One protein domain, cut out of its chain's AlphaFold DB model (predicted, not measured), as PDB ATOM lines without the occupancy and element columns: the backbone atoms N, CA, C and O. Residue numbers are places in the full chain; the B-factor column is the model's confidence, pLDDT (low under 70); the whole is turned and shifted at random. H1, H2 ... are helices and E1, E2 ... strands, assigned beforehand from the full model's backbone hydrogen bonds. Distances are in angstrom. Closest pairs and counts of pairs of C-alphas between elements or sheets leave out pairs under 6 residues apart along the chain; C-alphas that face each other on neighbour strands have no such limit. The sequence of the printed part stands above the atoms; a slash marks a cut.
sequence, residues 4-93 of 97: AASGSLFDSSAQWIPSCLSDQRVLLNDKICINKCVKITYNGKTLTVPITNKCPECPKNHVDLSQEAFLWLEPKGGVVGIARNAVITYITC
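Overview. This is residues 4 to 93 of the 97 residues of the protein "Hypothetical protein" of Meloidogyne enterolobii (UniProt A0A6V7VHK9). A strongly twisted sheet of four strands, curled like part of a barrel and not closed, makes the body, with the one short helix, H1, over E5 on one of its faces. A small hairpin of two short strands, E2 and E3, sits at one end of the long axis, and the loop of residues 74 to 86 reaches toward the other. The printed part has 90 residues, with named elements in the order E1, E2, E3, E4, E5, H1, E6; the larger sheet runs E1, E5, E4, E6 and is mixed, while E2 and E3 are antiparallel. The class is mostly strand, with under half of the residues in named elements. The whole is only just compact, close to loose, with a radius of gyration of the C-alphas of 14.2 A, and only just elongated, spanning 42 by 27 by 21 A.

Arrangement. In the larger sheet E5, residues 45 to 55, and E4, residues 36 to 42, are inner strands and form an antiparallel hairpin at 133 degrees; N 40 and O 47 are 2.8 A apart, within hydrogen-bond range. E5 bends by 90 degrees at residue 52 and its pairing is staggered: residues 45 to 50 pair with E4, residues 53 to 55 with the edge strand E1, residues 4 to 6. E1 and E5 are parallel, with N 55 and O 5 at 2.8 A. The other edge strand, E6, residues 87 to 92, is antiparallel to E4 at 155 degrees, with N 39 and O 89 at 2.8 A. H1, residues 67 to 73, is on this sheet at a height over the sheet of 9.7 A, over E5, and runs along the strands, at 23 degrees to E5 on the local plane. The closest C-alphas of E5 and H1 are those of Lys 45 and Leu 73, 6.5 A apart. In H1 every O i to N i+4 pair is within hydrogen-bond range. E2, residues 16 to 18, and E3, residues 26 to 28, form an antiparallel hairpin at 142 degrees, with N 17 and O 27 at 2.8 A. E3 and E4 are apart.

Along the chain. E5, the longest strand, measures 23.4 A from first to last C-alpha, E4 19.5 A, E6 16.2 A and H1 10.2 A. E1 and E2 measure 7.0 A each and E3 6.9 A. E1 begins at C-alpha 4, (21.494, -49.099, 1.876), E5 ends at C-alpha 55, (26.800, -48.701, 3.192), and E6 ends at C-alpha 92, (8.688, -44.866, 8.867).

Size, cuts and confidence. The two C-alphas farthest apart are those of Pro 18 and Gly 77, at 41.9 A. The printed part has no cut. The links from E5 to H1 and from H1 to E6 are long, with 11 and 13 residues. The mean pLDDT of the printed part is 91.1; residues 76 to 81 are under 70.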
ATOM      1  N   ALA A   4      20.511 -49.023   0.813       97.25
ATOM      2  CA  ALA A   4      21.494 -49.099   1.876       97.25
ATOM      3  C   ALA A   4      21.734 -47.700   2.458       97.25
ATOM      4  O   ALA A   4      21.940 -46.727   1.727       97.25
ATOM      5  N   ALA A   5      21.691 -47.588   3.784       97.19
ATOM      6  CA  ALA A   5      21.903 -46.324   4.482       97.19
ATOM      7  C   ALA A   5      23.344 -46.187   4.990       97.19
ATOM      8  O   ALA A   5      24.038 -47.187   5.186       97.19
ATOM      9  N   SER A   6      23.775 -44.947   5.242       96.75
ATOM     10  CA  SER A   6      25.083 -44.648   5.835       96.75
ATOM     11  C   SER A   6      25.342 -45.477   7.089       96.75
ATOM     12  O   SER A   6      24.528 -45.482   8.015       96.75
ATOM     13  N   GLY A   7      26.521 -46.098   7.161       96.19
ATOM     14  CA  GLY A   7      26.963 -46.841   8.341       96.19
ATOM     15  C   GLY A   7      26.968 -46.010   9.623       96.19
ATOM     16  O   GLY A   7      26.725 -46.550  10.693       96.19
ATOM     17  N   SER A   8      27.143 -44.690   9.519       95.62
ATOM     18  CA  SER A   8      27.121 -43.770  10.668       95.62
ATOM     19  C   SER A   8      25.743 -43.576  11.313       95.62
ATOM     20  O   SER A   8      25.631 -42.883  12.326       95.62
ATOM     21  N   LEU A   9      24.683 -44.115  10.704       95.31
ATOM     22  CA  LEU A   9      23.328 -44.089  11.254       95.31
ATOM     23  C   LEU A   9      22.978 -45.359  12.038       95.31
ATOM     24  O   LEU A   9      21.961 -45.357  12.731       95.31
ATOM     25  N   PHE A  10      23.798 -46.405  11.922       95.88
ATOM     26  CA  PHE A  10      23.637 -47.653  12.657       95.88
ATOM     27  C   PHE A  10      24.236 -47.508  14.057       95.88
ATOM     28  O   PHE A  10      25.318 -46.943  14.234       95.88
ATOM     29  N   ASP A  11      23.535 -48.034  15.048       95.75
ATOM     30  CA  ASP A  11      23.998 -48.163  16.417       95.75
ATOM     31  C   ASP A  11      25.032 -49.293  16.499       95.75
ATOM     32  O   ASP A  11      24.743 -50.465  16.251       95.75
ATOM     33  N   SER A  12      26.265 -48.944  16.866       94.88
ATOM     34  CA  SER A  12      27.358 -49.910  17.011       94.88
ATOM     35  C   SER A  12      27.126 -50.942  18.120       94.88
ATOM     36  O   SER A  12      27.833 -51.945  18.161       94.88
ATOM     37  N   SER A  13      26.178 -50.696  19.028       96.19
ATOM     38  CA  SER A  13      25.807 -51.609  20.112       96.19
ATOM     39  C   SER A  13      24.643 -52.544  19.761       96.19
ATOM     40  O   SER A  13      24.372 -53.481  20.520       96.19
ATOM     41  N   ALA A  14      23.980 -52.329  18.616       95.94
ATOM     42  CA  ALA A  14      22.830 -53.122  18.200       95.94
ATOM     43  C   ALA A  14      23.178 -54.613  18.082       95.94
ATOM     44  O   ALA A  14      24.234 -55.002  17.580       95.94
ATOM     45  N   GLN A  15      22.254 -55.452  18.541       96.12
ATOM     46  CA  GLN A  15      22.406 -56.905  18.563       96.12
ATOM     47  C   GLN A  15      21.516 -57.550  17.506       96.12
ATOM     48  O   GLN A  15      20.426 -57.059  17.210       96.12
ATOM     49  N   TRP A  16      21.962 -58.674  16.954       94.81
ATOM     50  CA  TRP A  16      21.127 -59.497  16.086       94.81
ATOM     51  C   TRP A  16      20.104 -60.261  16.924       94.81
ATOM     52  O   TRP A  16      20.465 -60.928  17.891       94.81
ATOM     53  N   ILE A  17      18.832 -60.168  16.546       93.44
ATOM     54  CA  ILE A  17      17.715 -60.842  17.209       93.44
ATOM     55  C   ILE A  17      16.941 -61.708  16.203       93.44
ATOM     56  O   ILE A  17      16.911 -61.384  15.010       93.44
ATOM     57  N   PRO A  18      16.297 -62.803  16.644       92.69
ATOM     58  CA  PRO A  18      15.371 -63.554  15.798       92.69
ATOM     59  C   PRO A  18      14.249 -62.647  15.272       92.69
ATOM     60  O   PRO A  18      13.688 -61.860  16.036       92.69
ATOM     61  N   SER A  19      13.915 -62.744  13.981       87.12
ATOM     62  CA  SER A  19      12.737 -62.058  13.435       87.12
ATOM     63  C   SER A  19      11.477 -62.911  13.565       87.12
ATOM     64  O   SER A  19      11.541 -64.127  13.727       87.12
ATOM     65  N   CYS A  20      10.316 -62.266  13.452       83.69
ATOM     66  CA  CYS A  20       9.023 -62.938  13.327       83.69
ATOM     67  C   CYS A  20       8.701 -63.373  11.883       83.69
ATOM     68  O   CYS A  20       7.576 -63.791  11.610       83.69
ATOM     69  N   LEU A  21       9.652 -63.250  10.948       82.88
ATOM     70  CA  LEU A  21       9.454 -63.651   9.559       82.88
ATOM     71  C   LEU A  21       9.415 -65.180   9.452       82.88
ATOM     72  O   LEU A  21      10.124 -65.893  10.161       82.88
ATOM     73  N   SER A  22       8.586 -65.684   8.538       87.88
ATOM     74  CA  SER A  22       8.349 -67.123   8.350       87.88
ATOM     75  C   SER A  22       9.600 -67.913   7.967       87.88
ATOM     76  O   SER A  22       9.665 -69.114   8.206       87.88
ATOM     77  N   ASP A  23      10.601 -67.244   7.401       91.12
ATOM     78  CA  ASP A  23      11.880 -67.835   7.023       91.12
ATOM     79  C   ASP A  23      12.944 -67.769   8.127       91.12
ATOM     80  O   ASP A  23      14.105 -68.091   7.879       91.12
ATOM     81  N   GLN A  24      12.551 -67.362   9.339       88.19
ATOM     82  CA  GLN A  24      13.373 -67.383  10.550       88.19
ATOM     83  C   GLN A  24      14.678 -66.581  10.450       88.19
ATOM     84  O   GLN A  24      15.594 -66.775  11.253       88.19
ATOM     85  N   ARG A  25      14.787 -65.655   9.489       89.44
ATOM     86  CA  ARG A  25      15.976 -64.805   9.378       89.44
ATOM     87  C   ARG A  25      16.148 -63.953  10.638       89.44
ATOM     88  O   ARG A  25      15.175 -63.608  11.309       89.44
ATOM     89  N   VAL A  26      17.381 -63.573  10.953       91.75
ATOM     90  CA  VAL A  26      17.668 -62.616  12.034       91.75
ATOM     91  C   VAL A  26      17.566 -61.180  11.520       91.75
ATOM     92  O   VAL A  26      17.829 -60.918  10.345       91.75
ATOM     93  N   LEU A  27      17.207 -60.244  12.396       90.69
ATOM     94  CA  LEU A  27      17.307 -58.808  12.137       90.69
ATOM     95  C   LEU A  27      18.294 -58.159  13.104       90.69
ATOM     96  O   LEU A  27      18.438 -58.595  14.244       90.69
ATOM     97  N   LEU A  28      18.955 -57.095  12.666       93.94
ATOM     98  CA  LEU A  28      19.683 -56.233  13.584       93.94
ATOM     99  C   LEU A  28      18.654 -55.390  14.348       93.94
ATOM    100  O   LEU A  28      17.838 -54.712  13.719       93.94
ATOM    101  N   ASN A  29      18.672 -55.443  15.681       94.38
ATOM    102  CA  ASN A  29      17.779 -54.669  16.543       94.38
ATOM    103  C   ASN A  29      18.207 -53.196  16.595       94.38
ATOM    104  O   ASN A  29      18.686 -52.695  17.610       94.38
ATOM    105  N   ASP A  30      18.083 -52.531  15.456       95.25
ATOM    106  CA  ASP A  30      18.467 -51.148  15.236       95.25
ATOM    107  C   ASP A  30      17.266 -50.378  14.687       95.25
ATOM    108  O   ASP A  30      16.550 -50.845  13.794       95.25
ATOM    109  N   LYS A  31      17.070 -49.157  15.185       93.31
ATOM    110  CA  LYS A  31      16.017 -48.251  14.722       93.31
ATOM    111  C   LYS A  31      16.069 -47.987  13.218       93.31
ATOM    112  O   LYS A  31      15.039 -47.633  12.662       93.31
ATOM    113  N   ILE A  32      17.231 -48.098  12.566       94.25
ATOM    114  CA  ILE A  32      17.343 -47.928  11.111       94.25
ATOM    115  C   ILE A  32      16.947 -49.181  10.326       94.25
ATOM    116  O   ILE A  32      16.651 -49.085   9.139       94.25
ATOM    117  N   CYS A  33      16.919 -50.343  10.978       91.19
ATOM    118  CA  CYS A  33      16.523 -51.616  10.380       91.19
ATOM    119  C   CYS A  33      15.034 -51.928  10.581       91.19
ATOM    120  O   CYS A  33      14.461 -52.691   9.807       91.19
ATOM    121  N   ILE A  34      14.398 -51.357  11.608       90.19
ATOM    122  CA  ILE A  34      13.019 -51.679  11.990       90.19
ATOM    123  C   ILE A  34      12.059 -50.609  11.464       90.19
ATOM    124  O   ILE A  34      12.100 -49.460  11.901       90.19
ATOM    125  N   ASN A  35      11.168 -51.003  10.548       90.31
ATOM    126  CA  ASN A  35      10.123 -50.146   9.971       90.31
ATOM    127  C   ASN A  35      10.666 -48.800   9.441       90.31
ATOM    128  O   ASN A  35      10.056 -47.744   9.623       90.31
ATOM    129  N   LYS A  36      11.850 -48.812   8.813       95.06
ATOM    130  CA  LYS A  36      12.462 -47.616   8.222       95.06
ATOM    131  C   LYS A  36      12.650 -47.722   6.723       95.06
ATOM    132  O   LYS A  36      13.183 -48.687   6.179       95.06
ATOM    133  N   CYS A  37      12.231 -46.648   6.073       96.88
ATOM    134  CA  CYS A  37      12.304 -46.447   4.646       96.88
ATOM    135  C   CYS A  37      13.025 -45.131   4.354       96.88
ATOM    136  O   CYS A  37      13.062 -44.206   5.172       96.88
ATOM    137  N   VAL A  38      13.566 -45.030   3.148       97.06
ATOM    138  CA  VAL A  38      14.044 -43.773   2.586       97.06
ATOM    139  C   VAL A  38      13.043 -43.322   1.538       97.06
ATOM    140  O   VAL A  38      12.686 -44.091   0.647       97.06
ATOM    141  N   LYS A  39      12.607 -42.070   1.644       97.44
ATOM    142  CA  LYS A  39      11.908 -41.342   0.588       97.44
ATOM    143  C   LYS A  39      12.933 -40.511  -0.177       97.44
ATOM    144  O   LYS A  39      13.616 -39.677   0.416       97.44
ATOM    145  N   ILE A  40      13.030 -40.750  -1.476       96.75
ATOM    146  CA  ILE A  40      13.934 -40.068  -2.395       96.75
ATOM    147  C   ILE A  40      13.089 -39.267  -3.373       96.75
ATOM    148  O   ILE A  40      12.269 -39.846  -4.084       96.75
ATOM    149  N   THR A  41      13.310 -37.959  -3.445       96.25
ATOM    150  CA  THR A  41      12.762 -37.111  -4.506       96.25
ATOM    151  C   THR A  41      13.893 -36.660  -5.424       96.25
ATOM    152  O   THR A  41      14.846 -36.027  -4.976       96.25
ATOM    153  N   TYR A  42      13.799 -36.999  -6.708       93.62
ATOM    154  CA  TYR A  42      14.816 -36.720  -7.724       93.62
ATOM    155  C   TYR A  42      14.154 -36.521  -9.089       93.62
ATOM    156  O   TYR A  42      13.269 -37.290  -9.461       93.62
ATOM    157  N   ASN A  43      14.553 -35.478  -9.825       91.38
ATOM    158  CA  ASN A  43      14.010 -35.136 -11.150       91.38
ATOM    159  C   ASN A  43      12.467 -35.150 -11.217       91.38
ATOM    160  O   ASN A  43      11.873 -35.702 -12.140       91.38
ATOM    161  N   GLY A  44      11.807 -34.586 -10.198       92.88
ATOM    162  CA  GLY A  44      10.340 -34.524 -10.109       92.88
ATOM    163  C   GLY A  44       9.648 -35.850  -9.765       92.88
ATOM    164  O   GLY A  44       8.435 -35.868  -9.569       92.88
ATOM    165  N   LYS A  45      10.392 -36.953  -9.636       94.19
ATOM    166  CA  LYS A  45       9.877 -38.253  -9.195       94.19
ATOM    167  C   LYS A  45      10.120 -38.454  -7.710       94.19
ATOM    168  O   LYS A  45      11.084 -37.933  -7.157       94.19
ATOM    169  N   THR A  46       9.265 -39.249  -7.074       96.69
ATOM    170  CA  THR A  46       9.424 -39.644  -5.672       96.69
ATOM    171  C   THR A  46       9.318 -41.154  -5.534       96.69
ATOM    172  O   THR A  46       8.327 -41.736  -5.961       96.69
ATOM    173  N   LEU A  47      10.321 -41.762  -4.908       96.56
ATOM    174  CA  LEU A  47      10.388 -43.188  -4.619       96.56
ATOM    175  C   LEU A  47      10.560 -43.403  -3.116       96.56
ATOM    176  O   LEU A  47      11.431 -42.790  -2.506       96.56
ATOM    177  N   THR A  48       9.767 -44.298  -2.533       97.75
ATOM    178  CA  THR A  48       9.961 -44.765  -1.157       97.75
ATOM    179  C   THR A  48      10.387 -46.223  -1.188       97.75
ATOM    180  O   THR A  48       9.695 -47.050  -1.778       97.75
ATOM    181  N   VAL A  49      11.514 -46.544  -0.553       97.00
ATOM    182  CA  VAL A  49      12.058 -47.909  -0.488       97.00
ATOM    183  C   VAL A  49      12.525 -48.256   0.926       97.00
ATOM    184  O   VAL A  49      13.002 -47.368   1.639       97.00
ATOM    185  N   PRO A  50      12.416 -49.527   1.350       96.31
ATOM    186  CA  PRO A  50      12.910 -49.967   2.651       96.31
ATOM    187  C   PRO A  50      14.438 -49.914   2.726       96.31
ATOM    188  O   PRO A  50      15.134 -50.137   1.728       96.31
ATOM    189  N   ILE A  51      14.953 -49.660   3.930       96.06
ATOM    190  CA  ILE A  51      16.377 -49.808   4.237       96.06
ATOM    191  C   ILE A  51      16.631 -51.273   4.565       96.06
ATOM    192  O   ILE A  51      16.136 -51.785   5.565       96.06
ATOM    193  N   THR A  52      17.400 -51.956   3.725       93.69
ATOM    194  CA  THR A  52      17.675 -53.394   3.896       93.69
ATOM    195  C   THR A  52      19.156 -53.701   4.044       93.69
ATOM    196  O   THR A  52      19.521 -54.862   4.207       93.69
ATOM    197  N   ASN A  53      20.021 -52.693   3.929       94.75
ATOM    198  CA  ASN A  53      21.462 -52.879   3.996       94.75
ATOM    199  C   ASN A  53      22.168 -51.639   4.564       94.75
ATOM    200  O   ASN A  53      21.579 -50.568   4.742       94.75
ATOM    201  N   LYS A  54      23.456 -51.796   4.844       96.12
ATOM    202  CA  LYS A  54      24.370 -50.756   5.298       96.12
ATOM    203  C   LYS A  54      25.383 -50.461   4.195       96.12
ATOM    204  O   LYS A  54      25.937 -51.392   3.625       96.12
ATOM    205  N   CYS A  55      25.658 -49.182   3.965       96.31
ATOM    206  CA  CYS A  55      26.800 -48.701   3.192       96.31
ATOM    207  C   CYS A  55      27.793 -48.048   4.173       96.31
ATOM    208  O   CYS A  55      27.582 -46.896   4.575       96.31
ATOM    209  N   PRO A  56      28.813 -48.784   4.661       96.00
ATOM    210  CA  PRO A  56      29.752 -48.289   5.671       96.00
ATOM    211  C   PRO A  56      30.466 -46.989   5.284       96.00
ATOM    212  O   PRO A  56      30.686 -46.128   6.132       96.00
ATOM    213  N   GLU A  57      30.793 -46.843   4.007       95.31
ATOM    214  CA  GLU A  57      31.541 -45.738   3.416       95.31
ATOM    215  C   GLU A  57      30.665 -44.539   3.029       95.31
ATOM    216  O   GLU A  57      31.182 -43.445   2.795       95.31
ATOM    217  N   CYS A  58      29.341 -44.712   2.967       93.94
ATOM    218  CA  CYS A  58      28.441 -43.645   2.550       93.94
ATOM    219  C   CYS A  58      28.315 -42.570   3.643       93.94
ATOM    220  O   CYS A  58      28.010 -42.899   4.799       93.94
ATOM    221  N   PRO A  59      28.445 -41.271   3.312       93.94
ATOM    222  CA  PRO A  59      28.056 -40.198   4.222       93.94
ATOM    223  C   PRO A  59      26.532 -40.187   4.448       93.94
ATOM    224  O   PRO A  59      25.769 -40.768   3.680       93.94
ATOM    225  N   LYS A  60      26.057 -39.496   5.496       92.31
ATOM    226  CA  LYS A  60      24.626 -39.473   5.889       92.31
ATOM    227  C   LYS A  60      23.667 -38.959   4.808       92.31
ATOM    228  O   LYS A  60      22.482 -39.260   4.861       92.31
ATOM    229  N   ASN A  61      24.162 -38.169   3.861       91.06
ATOM    230  CA  ASN A  61      23.402 -37.627   2.735       91.06
ATOM    231  C   ASN A  61      23.561 -38.454   1.445       91.06
ATOM    232  O   ASN A  61      23.246 -37.959   0.366       91.06
ATOM    233  N   HIS A  62      24.056 -39.688   1.545       93.06
ATOM    234  CA  HIS A  62      24.204 -40.624   0.438       93.06
ATOM    235  C   HIS A  62      23.535 -41.949   0.813       93.06
ATOM    236  O   HIS A  62      23.821 -42.538   1.858       93.06
ATOM    237  N   VAL A  63      22.622 -42.400  -0.044       95.12
ATOM    238  CA  VAL A  63      22.025 -43.736   0.020       95.12
ATOM    239  C   VAL A  63      22.431 -44.507  -1.223       95.12
ATOM    240  O   VAL A  63      22.376 -43.961  -2.323       95.12
ATOM    241  N   ASP A  64      22.823 -45.761  -1.040       95.50
ATOM    242  CA  ASP A  64      23.122 -46.659  -2.152       95.50
ATOM    243  C   ASP A  64      21.848 -47.431  -2.502       95.50
ATOM    244  O   ASP A  64      21.264 -48.128  -1.669       95.50
ATOM    245  N   LEU A  65      21.336 -47.215  -3.708       94.88
ATOM    246  CA  LEU A  65      20.067 -47.780  -4.143       94.88
ATOM    247  C   LEU A  65      20.309 -49.103  -4.858       94.88
ATOM    248  O   LEU A  65      21.191 -49.216  -5.704       94.88
ATOM    249  N   SER A  66      19.430 -50.082  -4.620       94.69
ATOM    250  CA  SER A  66      19.343 -51.244  -5.510       94.69
ATOM    251  C   SER A  66      19.230 -50.785  -6.970       94.69
ATOM    252  O   SER A  66      18.558 -49.788  -7.249       94.69
ATOM    253  N   GLN A  67      19.824 -51.531  -7.904       91.12
ATOM    254  CA  GLN A  67      19.827 -51.169  -9.326       91.12
ATOM    255  C   GLN A  67      18.416 -50.864  -9.853       91.12
ATOM    256  O   GLN A  67      18.221 -49.892 -10.574       91.12
ATOM    257  N   GLU A  68      17.425 -51.663  -9.459       92.12
ATOM    258  CA  GLU A  68      16.019 -51.454  -9.813       92.12
ATOM    259  C   GLU A  68      15.482 -50.099  -9.309       92.12
ATOM    260  O   GLU A  68      14.886 -49.349 -10.079       92.12
ATOM    261  N   ALA A  69      15.739 -49.752  -8.042       94.19
ATOM    262  CA  ALA A  69      15.313 -48.480  -7.455       94.19
ATOM    263  C   ALA A  69      16.000 -47.277  -8.120       94.19
ATOM    264  O   ALA A  69      15.354 -46.264  -8.392       94.19
ATOM    265  N   PHE A  70      17.296 -47.401  -8.419       92.50
ATOM    266  CA  PHE A  70      18.036 -46.371  -9.141       92.50
ATOM    267  C   PHE A  70      17.460 -46.169 -10.549       92.50
ATOM    268  O   PHE A  70      17.129 -45.047 -10.917       92.50
ATOM    269  N   LEU A  71      17.259 -47.253 -11.308       90.31
ATOM    270  CA  LEU A  71      16.714 -47.207 -12.670       90.31
ATOM    271  C   LEU A  71      15.272 -46.687 -12.734       90.31
ATOM    272  O   LEU A  71      14.863 -46.153 -13.763       90.31
ATOM    273  N   TRP A  72      14.495 -46.819 -11.660       91.94
ATOM    274  CA  TRP A  72      13.160 -46.225 -11.575       91.94
ATOM    275  C   TRP A  72      13.223 -44.687 -11.548       91.94
ATOM    276  O   TRP A  72      12.494 -43.995 -12.278       91.94
ATOM    277  N   LEU A  73      14.129 -44.142 -10.729       91.00
ATOM    278  CA  LEU A  73      14.365 -42.701 -10.620       91.00
ATOM    279  C   LEU A  73      15.036 -42.165 -11.891       91.00
ATOM    280  O   LEU A  73      14.538 -41.214 -12.500       91.00
ATOM    281  N   GLU A  74      16.095 -42.835 -12.334       88.00
ATOM    282  CA  GLU A  74      16.943 -42.464 -13.464       88.00
ATOM    283  C   GLU A  74      17.016 -43.603 -14.501       88.00
ATOM    284  O   GLU A  74      17.973 -44.383 -14.525       88.00
ATOM    285  N   PRO A  75      15.992 -43.739 -15.365       78.88
ATOM    286  CA  PRO A  75      15.995 -44.741 -16.424       78.88
ATOM    287  C   PRO A  75      17.155 -44.484 -17.394       78.88
ATOM    288  O   PRO A  75      17.475 -43.337 -17.693       78.88
ATOM    289  N   LYS A  76      17.791 -45.572 -17.852       65.88
ATOM    290  CA  LYS A  76      19.061 -45.613 -18.607       65.88
ATOM    291  C   LYS A  76      19.213 -44.446 -19.604       65.88
ATOM    292  O   LYS A  76      18.659 -44.487 -20.697       65.88
ATOM    293  N   GLY A  77      19.985 -43.437 -19.201       62.50
ATOM    294  CA  GLY A  77      20.218 -42.195 -19.951       62.50
ATOM    295  C   GLY A  77      21.123 -41.174 -19.237       62.50
ATOM    296  O   GLY A  77      21.561 -40.221 -19.874       62.50
ATOM    297  N   GLY A  78      21.432 -41.378 -17.949       59.31
ATOM    298  CA  GLY A  78      22.417 -40.605 -17.180       59.31
ATOM    299  C   GLY A  78      23.727 -41.359 -16.916       59.31
ATOM    300  O   GLY A  78      23.890 -42.515 -17.317       59.31
ATOM    301  N   VAL A  79      24.674 -40.710 -16.228       58.91
ATOM    302  CA  VAL A  79      25.916 -41.354 -15.769       58.91
ATOM    303  C   VAL A  79      25.546 -42.421 -14.740       58.91
ATOM    304  O   VAL A  79      25.089 -42.108 -13.642       58.91
ATOM    305  N   VAL A  80      25.722 -43.692 -15.109       58.16
ATOM    306  CA  VAL A  80      25.426 -44.837 -14.240       58.16
ATOM    307  C   VAL A  80      26.129 -44.653 -12.891       58.16
ATOM    308  O   VAL A  80      27.349 -44.528 -12.839       58.16
ATOM    309  N   GLY A  81      25.348 -44.655 -11.808       65.12
ATOM    310  CA  GLY A  81      25.854 -44.736 -10.437       65.12
ATOM    311  C   GLY A  81      26.010 -43.416  -9.678       65.12
ATOM    312  O   GLY A  81      26.374 -43.470  -8.508       65.12
ATOM    313  N   ILE A  82      25.735 -42.243 -10.268       75.56
ATOM    314  CA  ILE A  82      25.815 -40.964  -9.532       75.56
ATOM    315  C   ILE A  82      24.626 -40.053  -9.866       75.56
ATOM    316  O   ILE A  82      24.646 -39.337 -10.863       75.56
ATOM    317  N   ALA A  83      23.642 -40.005  -8.964       84.38
ATOM    318  CA  ALA A  83      22.557 -39.020  -8.977       84.38
ATOM    319  C   ALA A  83      22.813 -37.948  -7.901       84.38
ATOM    320  O   ALA A  83      22.948 -38.263  -6.717       84.38
ATOM    321  N   ARG A  84      22.904 -36.671  -8.296       88.88
ATOM    322  CA  ARG A  84      23.142 -35.537  -7.379       88.88
ATOM    323  C   ARG A  84      21.883 -34.699  -7.198       88.88
ATOM    324  O   ARG A  84      21.013 -34.693  -8.055       88.88
ATOM    325  N   ASN A  85      21.819 -33.945  -6.100       90.31
ATOM    326  CA  ASN A  85      20.699 -33.048  -5.776       90.31
ATOM    327  C   ASN A  85      19.355 -33.769  -5.557       90.31
ATOM    328  O   ASN A  85      18.293 -33.168  -5.707       90.31
ATOM    329  N   ALA A  86      19.391 -35.049  -5.180       93.19
ATOM    330  CA  ALA A  86      18.216 -35.734  -4.663       93.19
ATOM    331  C   ALA A  86      17.906 -35.251  -3.237       93.19
ATOM    332  O   ALA A  86      18.811 -35.030  -2.428       93.19
ATOM    333  N   VAL A  87      16.622 -35.133  -2.908       95.62
ATOM    334  CA  VAL A  87      16.167 -34.914  -1.534       95.62
ATOM    335  C   VAL A  87      15.940 -36.274  -0.889       95.62
ATOM    336  O   VAL A  87      15.105 -37.050  -1.352       95.62
ATOM    337  N   ILE A  88      16.686 -36.559   0.176       95.56
ATOM    338  CA  ILE A  88      16.638 -37.821   0.922       95.56
ATOM    339  C   ILE A  88      15.971 -37.554   2.271       95.56
ATOM    340  O   ILE A  88      16.402 -36.683   3.023       95.56
ATOM    341  N   THR A  89      14.918 -38.301   2.593       96.25
ATOM    342  CA  THR A  89      14.238 -38.236   3.894       96.25
ATOM    343  C   THR A  89      14.078 -39.636   4.471       96.25
ATOM    344  O   THR A  89      13.519 -40.519   3.826       96.25
ATOM    345  N   TYR A  90      14.536 -39.834   5.705       94.94
ATOM    346  CA  TYR A  90      14.315 -41.070   6.454       94.94
ATOM    347  C   TYR A  90      12.930 -41.028   7.101       94.94
ATOM    348  O   TYR A  90      12.641 -40.127   7.889       94.94
ATOM    349  N   ILE A  91      12.076 -41.997   6.781       95.62
ATOM    350  CA  ILE A  91      10.692 -42.073   7.258       95.62
ATOM    351  C   ILE A  91      10.390 -43.456   7.830       95.62
ATOM    352  O   ILE A  91      11.124 -44.416   7.598       95.62
ATOM    353  N   THR A  92       9.304 -43.562   8.589       95.00
ATOM    354  CA  THR A  92       8.688 -44.866   8.867       95.00
ATOM    355  C   THR A  92       8.090 -45.419   7.571       95.00
ATOM    356  O   THR A  92       7.609 -44.635   6.747       95.00
ATOM    357  N   CYS A  93       8.175 -46.731   7.333       92.75
ATOM    358  CA  CYS A  93       7.656 -47.301   6.091       92.75
ATOM    359  C   CYS A  93       6.123 -47.147   6.021       92.75
ATOM    360  O   CYS A  93       5.432 -47.517   6.969       92.75
TER     361      CYS A  93